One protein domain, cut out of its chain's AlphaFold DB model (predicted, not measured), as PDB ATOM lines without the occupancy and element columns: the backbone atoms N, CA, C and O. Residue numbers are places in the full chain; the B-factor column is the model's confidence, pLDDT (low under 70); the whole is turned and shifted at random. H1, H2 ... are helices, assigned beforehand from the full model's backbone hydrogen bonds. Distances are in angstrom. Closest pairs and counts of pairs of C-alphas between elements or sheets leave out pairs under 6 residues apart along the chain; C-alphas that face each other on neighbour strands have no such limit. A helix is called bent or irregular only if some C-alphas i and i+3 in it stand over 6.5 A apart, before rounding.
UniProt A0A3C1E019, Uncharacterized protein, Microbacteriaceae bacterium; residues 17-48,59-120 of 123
ATOM      1  N   TRP A  17     174.528  77.463 -30.982       70.31
ATOM      2  CA  TRP A  17     175.983  77.545 -30.981       70.31
ATOM      3  C   TRP A  17     176.661  76.418 -31.785       70.31
ATOM      4  O   TRP A  17     177.575  76.690 -32.555       70.31
ATOM      5  N   ASP A  18     176.179  75.174 -31.706       69.38
ATOM      6  CA  ASP A  18     176.731  74.040 -32.475       69.38
ATOM      7  C   ASP A  18     176.470  74.194 -33.985       69.38
ATOM      8  O   ASP A  18     177.323  73.894 -34.826       69.38
ATOM      9  N   LEU A  19     175.309  74.761 -34.332       71.12
ATOM     10  CA  LEU A  19     174.939  75.045 -35.716       71.12
ATOM     11  C   LEU A  19     175.815  76.149 -36.319       71.12
ATOM     12  O   LEU A  19     176.345  75.979 -37.415       71.12
ATOM     13  N   VAL A  20     175.998  77.257 -35.595       78.62
ATOM     14  CA  VAL A  20     176.845  78.376 -36.038       78.62
ATOM     15  C   VAL A  20     178.289  77.913 -36.220       78.62
ATOM     16  O   VAL A  20     178.893  78.204 -37.247       78.62
ATOM     17  N   THR A  21     178.820  77.131 -35.277       76.00
ATOM     18  CA  THR A  21     180.197  76.621 -35.363       76.00
ATOM     19  C   THR A  21     180.365  75.708 -36.578       76.00
ATOM     20  O   THR A  21     181.301  75.885 -37.355       76.00
ATOM     21  N   SER A  22     179.418  74.792 -36.810       72.62
ATOM     22  CA  SER A  22     179.424  73.908 -37.984       72.62
ATOM     23  C   SER A  22     179.345  74.680 -39.304       72.62
ATOM     24  O   SER A  22     180.070  74.356 -40.239       72.62
ATOM     25  N   ILE A  23     178.511  75.723 -39.377       76.31
ATOM     26  CA  ILE A  23     178.415  76.591 -40.559       76.31
ATOM     27  C   ILE A  23     179.744  77.306 -40.810       76.31
ATOM     28  O   ILE A  23     180.237  77.277 -41.933       76.31
ATOM     29  N   ILE A  24     180.344  77.911 -39.779       81.50
ATOM     30  CA  ILE A  24     181.632  78.608 -39.904       81.50
ATOM     31  C   ILE A  24     182.715  77.647 -40.392       81.50
ATOM     32  O   ILE A  24     183.467  77.987 -41.297       81.50
ATOM     33  N   LEU A  25     182.777  76.438 -39.835       77.06
ATOM     34  CA  LEU A  25     183.743  75.426 -40.245       77.06
ATOM     35  C   LEU A  25     183.532  74.947 -41.692       77.06
ATOM     36  O   LEU A  25     184.510  74.738 -42.402       77.06
ATOM     37  N   ILE A  26     182.284  74.796 -42.145       73.50
ATOM     38  CA  ILE A  26     181.980  74.450 -43.544       73.50
ATOM     39  C   ILE A  26     182.397  75.587 -44.480       73.50
ATOM     40  O   ILE A  26     183.021  75.334 -45.505       73.50
ATOM     41  N   LEU A  27     182.091  76.839 -44.124       81.94
ATOM     42  CA  LEU A  27     182.510  78.008 -44.901       81.94
ATOM     43  C   LEU A  27     184.035  78.143 -44.947       81.94
ATOM     44  O   LEU A  27     184.585  78.470 -45.994       81.94
ATOM     45  N   LEU A  28     184.716  77.859 -43.836       82.56
ATOM     46  CA  LEU A  28     186.173  77.823 -43.773       82.56
ATOM     47  C   LEU A  28     186.732  76.723 -44.684       82.56
ATOM     48  O   LEU A  28     187.669  76.990 -45.426       82.56
ATOM     49  N   GLY A  29     186.134  75.528 -44.674       77.38
ATOM     50  CA  GLY A  29     186.475  74.453 -45.608       77.38
ATOM     51  C   GLY A  29     186.327  74.905 -47.061       77.38
ATOM     52  O   GLY A  29     187.281  74.829 -47.819       77.38
ATOM     53  N   LEU A  30     185.174  75.466 -47.435       77.88
ATOM     54  CA  LEU A  30     184.936  76.013 -48.779       77.88
ATOM     55  C   LEU A  30     185.958  77.084 -49.184       77.88
ATOM     56  O   LEU A  30     186.381  77.131 -50.336       77.88
ATOM     57  N   ALA A  31     186.366  77.945 -48.251       83.94
ATOM     58  CA  ALA A  31     187.408  78.930 -48.510       83.94
ATOM     59  C   ALA A  31     188.774  78.265 -48.762       83.94
ATOM     60  O   ALA A  31     189.498  78.692 -49.660       83.94
ATOM     61  N   ILE A  32     189.112  77.217 -48.003       80.69
ATOM     62  CA  ILE A  32     190.341  76.433 -48.185       80.69
ATOM     63  C   ILE A  32     190.324  75.716 -49.540       80.69
ATOM     64  O   ILE A  32     191.294  75.860 -50.281       80.69
ATOM     65  N   ASP A  33     189.225  75.059 -49.912       79.81
ATOM     66  CA  ASP A  33     189.062  74.400 -51.220       79.81
ATOM     67  C   ASP A  33     189.182  75.395 -52.377       79.81
ATOM     68  O   ASP A  33     189.807  75.105 -53.396       79.81
ATOM     69  N   GLY A  34     188.677  76.620 -52.196       79.94
ATOM     70  CA  GLY A  34     188.880  77.709 -53.147       79.94
ATOM     71  C   GLY A  34     190.358  78.069 -53.323       79.94
ATOM     72  O   GLY A  34     190.833  78.188 -54.453       79.94
ATOM     73  N   ILE A  35     191.107  78.205 -52.222       83.44
ATOM     74  CA  ILE A  35     192.551  78.498 -52.246       83.44
ATOM     75  C   ILE A  35     193.336  77.336 -52.867       83.44
ATOM     76  O   ILE A  35     194.248  77.565 -53.660       83.44
ATOM     77  N   VAL A  36     192.970  76.100 -52.529       81.44
ATOM     78  CA  VAL A  36     193.539  74.861 -53.070       81.44
ATOM     79  C   VAL A  36     193.268  74.732 -54.571       81.44
ATOM     80  O   VAL A  36     194.168  74.421 -55.345       81.44
ATOM     81  N   SER A  37     192.054  75.033 -55.019       79.00
ATOM     82  CA  SER A  37     191.699  75.022 -56.440       79.00
ATOM     83  C   SER A  37     192.472  76.091 -57.209       79.00
ATOM     84  O   SER A  37     193.006  75.819 -58.283       79.00
ATOM     85  N   LEU A  38     192.592  77.293 -56.633       82.44
ATOM     86  CA  LEU A  38     193.422  78.369 -57.173       82.44
ATOM     87  C   LEU A  38     194.886  77.938 -57.291       82.44
ATOM     88  O   LEU A  38     195.475  78.104 -58.355       82.44
ATOM     89  N   SER A  39     195.475  77.348 -56.247       80.06
ATOM     90  CA  SER A  39     196.867  76.889 -56.285       80.06
ATOM     91  C   SER A  39     197.080  75.762 -57.303       80.06
ATOM     92  O   SER A  39     198.052  75.815 -58.053       80.06
ATOM     93  N   SER A  40     196.143  74.818 -57.434       76.12
ATOM     94  CA  SER A  40     196.168  73.755 -58.454       76.12
ATOM     95  C   SER A  40     196.145  74.282 -59.896       76.12
ATOM     96  O   SER A  40     196.729  73.658 -60.784       76.12
ATOM     97  N   LEU A  41     195.541  75.449 -60.149       78.06
ATOM     98  CA  LEU A  41     195.638  76.119 -61.452       78.06
ATOM     99  C   LEU A  41     197.058  76.644 -61.709       78.06
ATOM    100  O   LEU A  41     197.579  76.487 -62.811       78.06
ATOM    101  N   PHE A  42     197.720  77.202 -60.690       78.06
ATOM    102  CA  PHE A  42     199.112  77.654 -60.804       78.06
ATOM    103  C   PHE A  42     200.110  76.499 -60.952       78.06
ATOM    104  O   PHE A  42     201.150  76.682 -61.586       78.06
ATOM    105  N   LEU A  43     199.793  75.299 -60.447       72.94
ATOM    106  CA  LEU A  43     200.615  74.105 -60.675       72.94
ATOM    107  C   LEU A  43     200.752  73.761 -62.172       72.94
ATOM    108  O   LEU A  43     201.789  73.238 -62.569       72.94
ATOM    109  N   VAL A  44     199.771  74.104 -63.019       72.81
ATOM    110  CA  VAL A  44     199.882  73.909 -64.479       72.81
ATOM    111  C   VAL A  44     201.040  74.715 -65.052       72.81
ATOM    112  O   VAL A  44     201.807  74.177 -65.844       72.81
ATOM    113  N   LEU A  45     201.215  75.964 -64.615       73.31
ATOM    114  CA  LEU A  45     202.284  76.835 -65.108       73.31
ATOM    115  C   LEU A  45     203.676  76.337 -64.692       73.31
ATOM    116  O   LEU A  45     204.653  76.599 -65.385       73.31
ATOM    117  N   ALA A  46     203.787  75.574 -63.599       66.44
ATOM    118  CA  ALA A  46     205.046  74.922 -63.237       66.44
ATOM    119  C   ALA A  46     205.463  73.846 -64.263       66.44
ATOM    120  O   ALA A  46     206.657  73.602 -64.443       66.44
ATOM    121  N   SER A  47     204.499  73.254 -64.977       62.41
ATOM    122  CA  SER A  47     204.727  72.216 -65.995       62.41
ATOM    123  C   SER A  47     205.521  72.722 -67.205       62.41
ATOM    124  O   SER A  47     206.276  71.950 -67.795       62.41
ATOM    125  N   ASP A  48     205.425  74.018 -67.538       66.44
ATOM    126  CA  ASP A  48     206.197  74.634 -68.635       66.44
ATOM    127  C   ASP A  48     207.716  74.576 -68.392       66.44
ATOM    128  O   ASP A  48     208.513  74.642 -69.330       66.44
ATOM    129  N   ALA A  59     203.248  61.875 -68.071       70.38
ATOM    130  CA  ALA A  59     202.128  61.066 -67.592       70.38
ATOM    131  C   ALA A  59     201.965  61.190 -66.069       70.38
ATOM    132  O   ALA A  59     200.856  61.331 -65.559       70.38
ATOM    133  N   GLN A  60     203.069  61.211 -65.329       67.94
ATOM    134  CA  GLN A  60     203.051  61.367 -63.875       67.94
ATOM    135  C   GLN A  60     202.655  62.792 -63.460       67.94
ATOM    136  O   GLN A  60     201.907  62.978 -62.501       67.94
ATOM    137  N   LEU A  61     203.084  63.785 -64.243       69.69
ATOM    138  CA  LEU A  61     202.795  65.201 -64.029       69.69
ATOM    139  C   LEU A  61     201.310  65.525 -64.271       69.69
ATOM    140  O   LEU A  61     200.653  66.135 -63.426       69.69
ATOM    141  N   THR A  62     200.746  65.023 -65.373       74.69
ATOM    142  CA  THR A  62     199.311  65.147 -65.684       74.69
ATOM    143  C   THR A  62     198.438  64.424 -64.664       74.69
ATOM    144  O   THR A  62     197.448  64.989 -64.204       74.69
ATOM    145  N   THR A  63     198.819  63.212 -64.247       73.44
ATOM    146  CA  THR A  63     198.071  62.455 -63.230       73.44
ATOM    147  C   THR A  63     198.093  63.168 -61.875       73.44
ATOM    148  O   THR A  63     197.054  63.287 -61.230       73.44
ATOM    149  N   GLY A  64     199.247  63.705 -61.461       70.38
ATOM    150  CA  GLY A  64     199.367  64.503 -60.238       70.38
ATOM    151  C   GLY A  64     198.501  65.766 -60.271       70.38
ATOM    152  O   GLY A  64     197.808  66.059 -59.299       70.38
ATOM    153  N   TRP A  65     198.463  66.463 -61.410       74.19
ATOM    154  CA  TRP A  65     197.599  67.628 -61.601       74.19
ATOM    155  C   TRP A  65     196.102  67.280 -61.556       74.19
ATOM    156  O   TRP A  65     195.331  67.946 -60.865       74.19
ATOM    157  N   LEU A  66     195.692  66.198 -62.225       76.19
ATOM    158  CA  LEU A  66     194.315  65.689 -62.189       76.19
ATOM    159  C   LEU A  66     193.873  65.355 -60.761       76.19
ATOM    160  O   LEU A  66     192.761  65.702 -60.362       76.19
ATOM    161  N   ILE A  67     194.749  64.729 -59.973       75.00
ATOM    162  CA  ILE A  67     194.489  64.441 -58.559       75.00
ATOM    163  C   ILE A  67     194.407  65.749 -57.761       75.00
ATOM    164  O   ILE A  67     193.485  65.905 -56.970       75.00
ATOM    165  N   ALA A  68     195.298  66.716 -57.995       72.88
ATOM    166  CA  ALA A  68     195.283  68.009 -57.306       72.88
ATOM    167  C   ALA A  68     194.039  68.868 -57.614       72.88
ATOM    168  O   ALA A  68     193.676  69.718 -56.804       72.88
ATOM    169  N   MET A  69     193.386  68.662 -58.763       74.19
ATOM    170  CA  MET A  69     192.126  69.324 -59.131       74.19
ATOM    171  C   MET A  69     190.893  68.570 -58.625       74.19
ATOM    172  O   MET A  69     189.998  69.174 -58.047       74.19
ATOM    173  N   ILE A  70     190.819  67.258 -58.860       76.12
ATOM    174  CA  ILE A  70     189.586  66.485 -58.642       76.12
ATOM    175  C   ILE A  70     189.499  65.964 -57.206       76.12
ATOM    176  O   ILE A  70     188.414  65.929 -56.623       76.12
ATOM    177  N   ALA A  71     190.622  65.541 -56.619       73.88
ATOM    178  CA  ALA A  71     190.605  64.907 -55.306       73.88
ATOM    179  C   ALA A  71     190.131  65.847 -54.181       73.88
ATOM    180  O   ALA A  71     189.323  65.382 -53.375       73.88
ATOM    181  N   PRO A  72     190.525  67.140 -54.121       70.56
ATOM    182  CA  PRO A  72     190.032  68.056 -53.088       70.56
ATOM    183  C   PRO A  72     188.511  68.228 -53.135       70.56
ATOM    184  O   PRO A  72     187.838  68.016 -52.127       70.56
ATOM    185  N   SER A  73     187.940  68.451 -54.324       72.56
ATOM    186  CA  SER A  73     186.492  68.622 -54.480       72.56
ATOM    187  C   SER A  73     185.710  67.362 -54.096       72.56
ATOM    188  O   SER A  73     184.647  67.442 -53.477       72.56
ATOM    189  N   VAL A  74     186.236  66.174 -54.419       77.88
ATOM    190  CA  VAL A  74     185.629  64.894 -54.014       77.88
ATOM    191  C   VAL A  74     185.699  64.707 -52.496       77.88
ATOM    192  O   VAL A  74     184.720  64.274 -51.887       77.88
ATOM    193  N   VAL A  75     186.817  65.066 -51.863       74.69
ATOM    194  CA  VAL A  75     186.970  65.003 -50.402       74.69
ATOM    195  C   VAL A  75     186.016  65.974 -49.707       74.69
ATOM    196  O   VAL A  75     185.349  65.572 -48.752       74.69
ATOM    197  N   MET A  76     185.871  67.198 -50.217       68.44
ATOM    198  CA  MET A  76     184.913  68.184 -49.711       68.44
ATOM    199  C   MET A  76     183.472  67.667 -49.818       68.44
ATOM    200  O   MET A  76     182.710  67.733 -48.852       68.44
ATOM    201  N   LEU A  77     183.099  67.065 -50.954       75.06
ATOM    202  CA  LEU A  77     181.787  66.432 -51.127       75.06
ATOM    203  C   LEU A  77     181.549  65.323 -50.095       75.06
ATOM    204  O   LEU A  77     180.484  65.272 -49.477       75.06
ATOM    205  N   ILE A  78     182.541  64.464 -49.858       75.31
ATOM    206  CA  ILE A  78     182.451  63.400 -48.850       75.31
ATOM    207  C   ILE A  78     182.336  63.994 -47.440       75.31
ATOM    208  O   ILE A  78     181.514  63.528 -46.649       75.31
ATOM    209  N   ALA A  79     183.100  65.041 -47.120       69.75
ATOM    210  CA  ALA A  79     183.039  65.724 -45.832       69.75
ATOM    211  C   ALA A  79     181.657  66.350 -45.581       69.75
ATOM    212  O   ALA A  79     181.104  66.200 -44.488       69.75
ATOM    213  N   ILE A  80     181.054  66.964 -46.605       69.19
ATOM    214  CA  ILE A  80     179.684  67.493 -46.559       69.19
ATOM    215  C   ILE A  80     178.678  66.362 -46.323       69.19
ATOM    216  O   ILE A  80     177.834  66.470 -45.433       69.19
ATOM    217  N   ILE A  81     178.778  65.251 -47.060       76.19
ATOM    218  CA  ILE A  81     177.889  64.091 -46.885       76.19
ATOM    219  C   ILE A  81     178.003  63.541 -45.460       76.19
ATOM    220  O   ILE A  81     176.989  63.316 -44.800       76.19
ATOM    221  N   LEU A  82     179.221  63.369 -44.943       68.94
ATOM    222  CA  LEU A  82     179.456  62.894 -43.580       68.94
ATOM    223  C   LEU A  82     178.913  63.868 -42.529       68.94
ATOM    224  O   LEU A  82     178.349  63.418 -41.528       68.94
ATOM    225  N   ALA A  83     179.032  65.178 -42.756       66.06
ATOM    226  CA  ALA A  83     178.443  66.196 -41.895       66.06
ATOM    227  C   ALA A  83     176.909  66.098 -41.880       66.06
ATOM    228  O   ALA A  83     176.311  66.069 -40.803       66.06
ATOM    229  N   ILE A  84     176.273  65.948 -43.047       68.44
ATOM    230  CA  ILE A  84     174.817  65.783 -43.176       68.44
ATOM    231  C   ILE A  84     174.357  64.497 -42.478       68.44
ATOM    232  O   ILE A  84     173.452  64.535 -41.644       68.44
ATOM    233  N   VAL A  85     175.006  63.361 -42.748       72.25
ATOM    234  CA  VAL A  85     174.677  62.070 -42.120       72.25
ATOM    235  C   VAL A  85     174.825  62.153 -40.598       72.25
ATOM    236  O   VAL A  85     173.963  61.677 -39.861       72.25
ATOM    237  N   ARG A  86     175.875  62.809 -40.093       61.09
ATOM    238  CA  ARG A  86     176.088  63.010 -38.649       61.09
ATOM    239  C   ARG A  86     175.046  63.934 -38.015       61.09
ATOM    240  O   ARG A  86     174.608  63.637 -36.902       61.09
ATOM    241  N   MET A  87     174.612  64.988 -38.714       59.59
ATOM    242  CA  MET A  87     173.497  65.834 -38.271       59.59
ATOM    243  C   MET A  87     172.196  65.029 -38.165       59.59
ATOM    244  O   MET A  87     171.484  65.137 -37.164       59.59
ATOM    245  N   VAL A  88     171.921  64.154 -39.141       67.19
ATOM    246  CA  VAL A  88     170.762  63.244 -39.115       67.19
ATOM    247  C   VAL A  88     170.855  62.259 -37.940       67.19
ATOM    248  O   VAL A  88     169.857  62.005 -37.266       67.19
ATOM    249  N   LEU A  89     172.060  61.781 -37.613       66.25
ATOM    250  CA  LEU A  89     172.320  60.888 -36.476       66.25
ATOM    251  C   LEU A  89     172.324  61.590 -35.099       66.25
ATOM    252  O   LEU A  89     172.574  60.938 -34.085       66.25
ATOM    253  N   ARG A  90     172.030  62.900 -35.028       59.19
ATOM    254  CA  ARG A  90     171.926  63.705 -33.788       59.19
ATOM    255  C   ARG A  90     173.150  63.646 -32.857       59.19
ATOM    256  O   ARG A  90     173.012  63.900 -31.657       59.19
ATOM    257  N   ARG A  91     174.347  63.332 -33.367       54.75
ATOM    258  CA  ARG A  91     175.596  63.462 -32.598       54.75
ATOM    259  C   ARG A  91     176.180  64.860 -32.812       54.75
ATOM    260  O   ARG A  91     176.530  65.201 -33.934       54.75
ATOM    261  N   VAL A  92     176.307  65.622 -31.727       54.41
ATOM    262  CA  VAL A  92     177.043  66.901 -31.625       54.41
ATOM    263  C   VAL A  92     178.485  66.648 -32.068       54.41
ATOM    264  O   VAL A  92     179.184  65.837 -31.456       54.41
ATOM    265  N   SER A  93     178.899  67.222 -33.196       54.69
ATOM    266  CA  SER A  93     180.012  66.670 -33.976       54.69
ATOM    267  C   SER A  93     180.972  67.735 -34.497       54.69
ATOM    268  O   SER A  93     181.321  67.723 -35.673       54.69
ATOM    269  N   TRP A  94     181.477  68.587 -33.601       56.22
ATOM    270  CA  TRP A  94     182.591  69.514 -33.861       56.22
ATOM    271  C   TRP A  94     183.828  68.858 -34.510       56.22
ATOM    272  O   TRP A  94     184.478  69.465 -35.353       56.22
ATOM    273  N   TRP A  95     184.120  67.590 -34.192       61.16
ATOM    274  CA  TRP A  95     185.264  66.853 -34.754       61.16
ATOM    275  C   TRP A  95     185.160  66.557 -36.256       61.16
ATOM    276  O   TRP A  95     186.179  66.357 -36.905       61.16
ATOM    277  N   VAL A  96     183.951  66.473 -36.813       65.25
ATOM    278  CA  VAL A  96     183.754  66.046 -38.212       65.25
ATOM    279  C   VAL A  96     184.190  67.091 -39.228       65.25
ATOM    280  O   VAL A  96     184.975  66.733 -40.101       65.25
ATOM    281  N   PRO A  97     183.752  68.356 -39.140       64.25
ATOM    282  CA  PRO A  97     184.239  69.361 -40.068       64.25
ATOM    283  C   PRO A  97     185.749  69.606 -39.919       64.25
ATOM    284  O   PRO A  97     186.430  69.795 -40.921       64.25
ATOM    285  N   LEU A  98     186.295  69.513 -38.699       71.69
ATOM    286  CA  LEU A  98     187.742  69.598 -38.481       71.69
ATOM    287  C   LEU A  98     188.486  68.453 -39.188       71.69
ATOM    288  O   LEU A  98     189.481  68.686 -39.866       71.69
ATOM    289  N   ALA A  99     187.981  67.220 -39.074       73.12
ATOM    290  CA  ALA A  99     188.551  66.068 -39.766       73.12
ATOM    291  C   ALA A  99     188.453  66.204 -41.295       73.12
ATOM    292  O   ALA A  99     189.395  65.830 -41.984       73.12
ATOM    293  N   GLY A 100     187.359  66.768 -41.820       69.75
ATOM    294  CA  GLY A 100     187.201  67.046 -43.251       69.75
ATOM    295  C   GLY A 100     188.302  67.961 -43.790       69.75
ATOM    296  O   GLY A 100     188.996  67.581 -44.728       69.75
ATOM    297  N   ILE A 101     188.530  69.098 -43.122       68.81
ATOM    298  CA  ILE A 101     189.585  70.058 -43.488       68.81
ATOM    299  C   ILE A 101     190.972  69.401 -43.442       68.81
ATOM    300  O   ILE A 101     191.788  69.587 -44.341       68.81
ATOM    301  N   VAL A 102     191.251  68.608 -42.402       78.19
ATOM    302  CA  VAL A 102     192.547  67.924 -42.264       78.19
ATOM    303  C   VAL A 102     192.769  66.922 -43.398       78.19
ATOM    304  O   VAL A 102     193.859  66.877 -43.960       78.19
ATOM    305  N   VAL A 103     191.756  66.130 -43.758       76.31
ATOM    306  CA  VAL A 103     191.871  65.143 -44.843       76.31
ATOM    307  C   VAL A 103     192.066  65.829 -46.192       76.31
ATOM    308  O   VAL A 103     192.913  65.395 -46.966       76.31
ATOM    309  N   GLU A 104     191.341  66.914 -46.460       73.06
ATOM    310  CA  GLU A 104     191.493  67.702 -47.687       73.06
ATOM    311  C   GLU A 104     192.918  68.247 -47.837       73.06
ATOM    312  O   GLU A 104     193.560  68.038 -48.867       73.06
ATOM    313  N   LEU A 105     193.459  68.845 -46.769       76.75
ATOM    314  CA  LEU A 105     194.833  69.343 -46.748       76.75
ATOM    315  C   LEU A 105     195.854  68.223 -46.972       76.75
ATOM    316  O   LEU A 105     196.803  68.414 -47.730       76.75
ATOM    317  N   LEU A 106     195.670  67.058 -46.347       78.75
ATOM    318  CA  LEU A 106     196.563  65.909 -46.530       78.75
ATOM    319  C   LEU A 106     196.533  65.380 -47.967       78.75
ATOM    320  O   LEU A 106     197.582  65.058 -48.524       78.75
ATOM    321  N   VAL A 107     195.349  65.313 -48.576       78.62
ATOM    322  CA  VAL A 107     195.186  64.885 -49.970       78.62
ATOM    323  C   VAL A 107     195.846  65.881 -50.920       78.62
ATOM    324  O   VAL A 107     196.580  65.462 -51.816       78.62
ATOM    325  N   TRP A 108     195.659  67.183 -50.695       78.31
ATOM    326  CA  TRP A 108     196.308  68.215 -51.500       78.31
ATOM    327  C   TRP A 108     197.834  68.163 -51.375       78.31
ATOM    328  O   TRP A 108     198.531  68.112 -52.387       78.31
ATOM    329  N   TRP A 109     198.366  68.073 -50.152       83.56
ATOM    330  CA  TRP A 109     199.805  67.906 -49.915       83.56
ATOM    331  C   TRP A 109     200.369  66.655 -50.592       83.56
ATOM    332  O   TRP A 109     201.441  66.712 -51.198       83.56
ATOM    333  N   GLY A 110     199.637  65.539 -50.539       79.06
ATOM    334  CA  GLY A 110     199.993  64.310 -51.244       79.06
ATOM    335  C   GLY A 110     200.086  64.522 -52.757       79.06
ATOM    336  O   GLY A 110     201.096  64.169 -53.365       79.06
ATOM    337  N   ALA A 111     199.087  65.169 -53.357       75.25
ATOM    338  CA  ALA A 111     199.073  65.463 -54.789       75.25
ATOM    339  C   ALA A 111     200.229  66.390 -55.208       75.25
ATOM    340  O   ALA A 111     200.945  66.097 -56.166       75.25
ATOM    341  N   VAL A 112     200.471  67.459 -54.444       76.06
ATOM    342  CA  VAL A 112     201.585  68.394 -54.661       76.06
ATOM    343  C   VAL A 112     202.931  67.669 -54.581       76.06
ATOM    344  O   VAL A 112     203.786  67.846 -55.449       76.06
ATOM    345  N   SER A 113     203.115  66.797 -53.584       78.56
ATOM    346  CA  SER A 113     204.345  66.012 -53.441       78.56
ATOM    347  C   SER A 113     204.583  65.067 -54.624       78.56
ATOM    348  O   SER A 113     205.723  64.923 -55.059       78.56
ATOM    349  N   LEU A 114     203.518  64.496 -55.206       74.06
ATOM    350  CA  LEU A 114     203.600  63.666 -56.411       74.06
ATOM    351  C   LEU A 114     204.098  64.465 -57.621       74.06
ATOM    352  O   LEU A 114     204.929  63.976 -58.386       74.06
ATOM    353  N   VAL A 115     203.613  65.701 -57.779       72.31
ATOM    354  CA  VAL A 115     204.050  66.594 -58.861       72.31
ATOM    355  C   VAL A 115     205.536  66.922 -58.704       72.31
ATOM    356  O   VAL A 115     206.290  66.772 -59.661       72.31
ATOM    357  N   PHE A 116     206.009  67.254 -57.500       70.50
ATOM    358  CA  PHE A 116     207.441  67.495 -57.263       70.50
ATOM    359  C   PHE A 116     208.316  66.231 -57.365       70.50
ATOM    360  O   PHE A 116     209.480  66.313 -57.773       70.50
ATOM    361  N   ALA A 117     207.771  65.056 -57.039       74.75
ATOM    362  CA  ALA A 117     208.463  63.776 -57.184       74.75
ATOM    363  C   ALA A 117     208.686  63.393 -58.656       74.75
ATOM    364  O   ALA A 117     209.707  62.784 -58.968       74.75
ATOM    365  N   SER A 118     207.803  63.807 -59.574       64.06
ATOM    366  CA  SER A 118     207.961  63.543 -61.016       64.06
ATOM    367  C   SER A 118     209.230  64.156 -61.630       64.06
ATOM    368  O   SER A 118     209.719  63.660 -62.640       64.06
ATOM    369  N   VAL A 119     209.812  65.176 -60.987       64.81
ATOM    370  CA  VAL A 119     211.087  65.794 -61.395       64.81
ATOM    371  C   VAL A 119     212.304  64.982 -60.920       64.81
ATOM    372  O   VAL A 119     213.372  65.069 -61.519       64.81
ATOM    373  N   HIS A 120     212.155  64.187 -59.855       59.44
ATOM    374  CA  HIS A 120     213.240  63.411 -59.236       59.44
ATOM    375  C   HIS A 120     213.171  61.903 -59.538       59.44
ATOM    376  O   HIS A 120     214.166  61.213 -59.365       59.44
TER     377      HIS A 120
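AT A GLANCE: This is residues 17 to 48 and 59 to 120 of the 123 residues of an uncharacterized protein of Microbacteriaceae bacterium (UniProt A0A3C1E019). Three helices lie side by side as a rod, triangular in cross-section: H1 runs nearly its full length, bent H2 runs back and H3 runs the same way as H1. The 94 printed residues hold no named strand: all helix, a bundle of H1, H2a, H2b and H3. It is only just loose, close to compact, radius of gyration of the C-alphas 15.3 A, spanning 49 by 18 by 16 A.

HOW THE PARTS SIT: H1, residues 17 to 48, touches H3, residues 95 to 117, with residues 22 to 36 alone, at a shallow tilt of 7 degrees; the closest C-alphas, of Gly 29 and Ile 101, are 5.8 A apart. H2, residues 59 to 88, is one helix by its hydrogen bonds but bent, with C-alphas 69 and 72 6.5 A apart; its arms, H2a to residue 69 and H2b from residue 72, stand at 36 degrees, only just a steep tilt. H1 touches H2a with residues 37 to 47 alone; the closest C-alphas, of Ser 40 and Ala 68, are 5.9 A apart. H2b and H3 form a hairpin, their closest C-alphas, of Ala 79 and Gly 100, 5.1 A apart. Every O i to N i+4 pair is within hydrogen-bond range in H2a, H2b and H3, and 24 of 28 in H1.

IN THESE COORDINATES: H1 begins at C-alpha 17 (175.983, 77.545, -30.981) and is 48.4 A long. H2a is 15.5 A and H2b 24.3 A long. H3, 32.4 A, ends at C-alpha 117 (208.463, 63.776, -57.184).

THE WHOLE: Residues 49 to 58 are not printed; C-alphas 48 and 59 are 14.2 A apart across the cut. H2 to H3 is a short link. Residues 86 to 97 are among the 29 with pLDDT under 70.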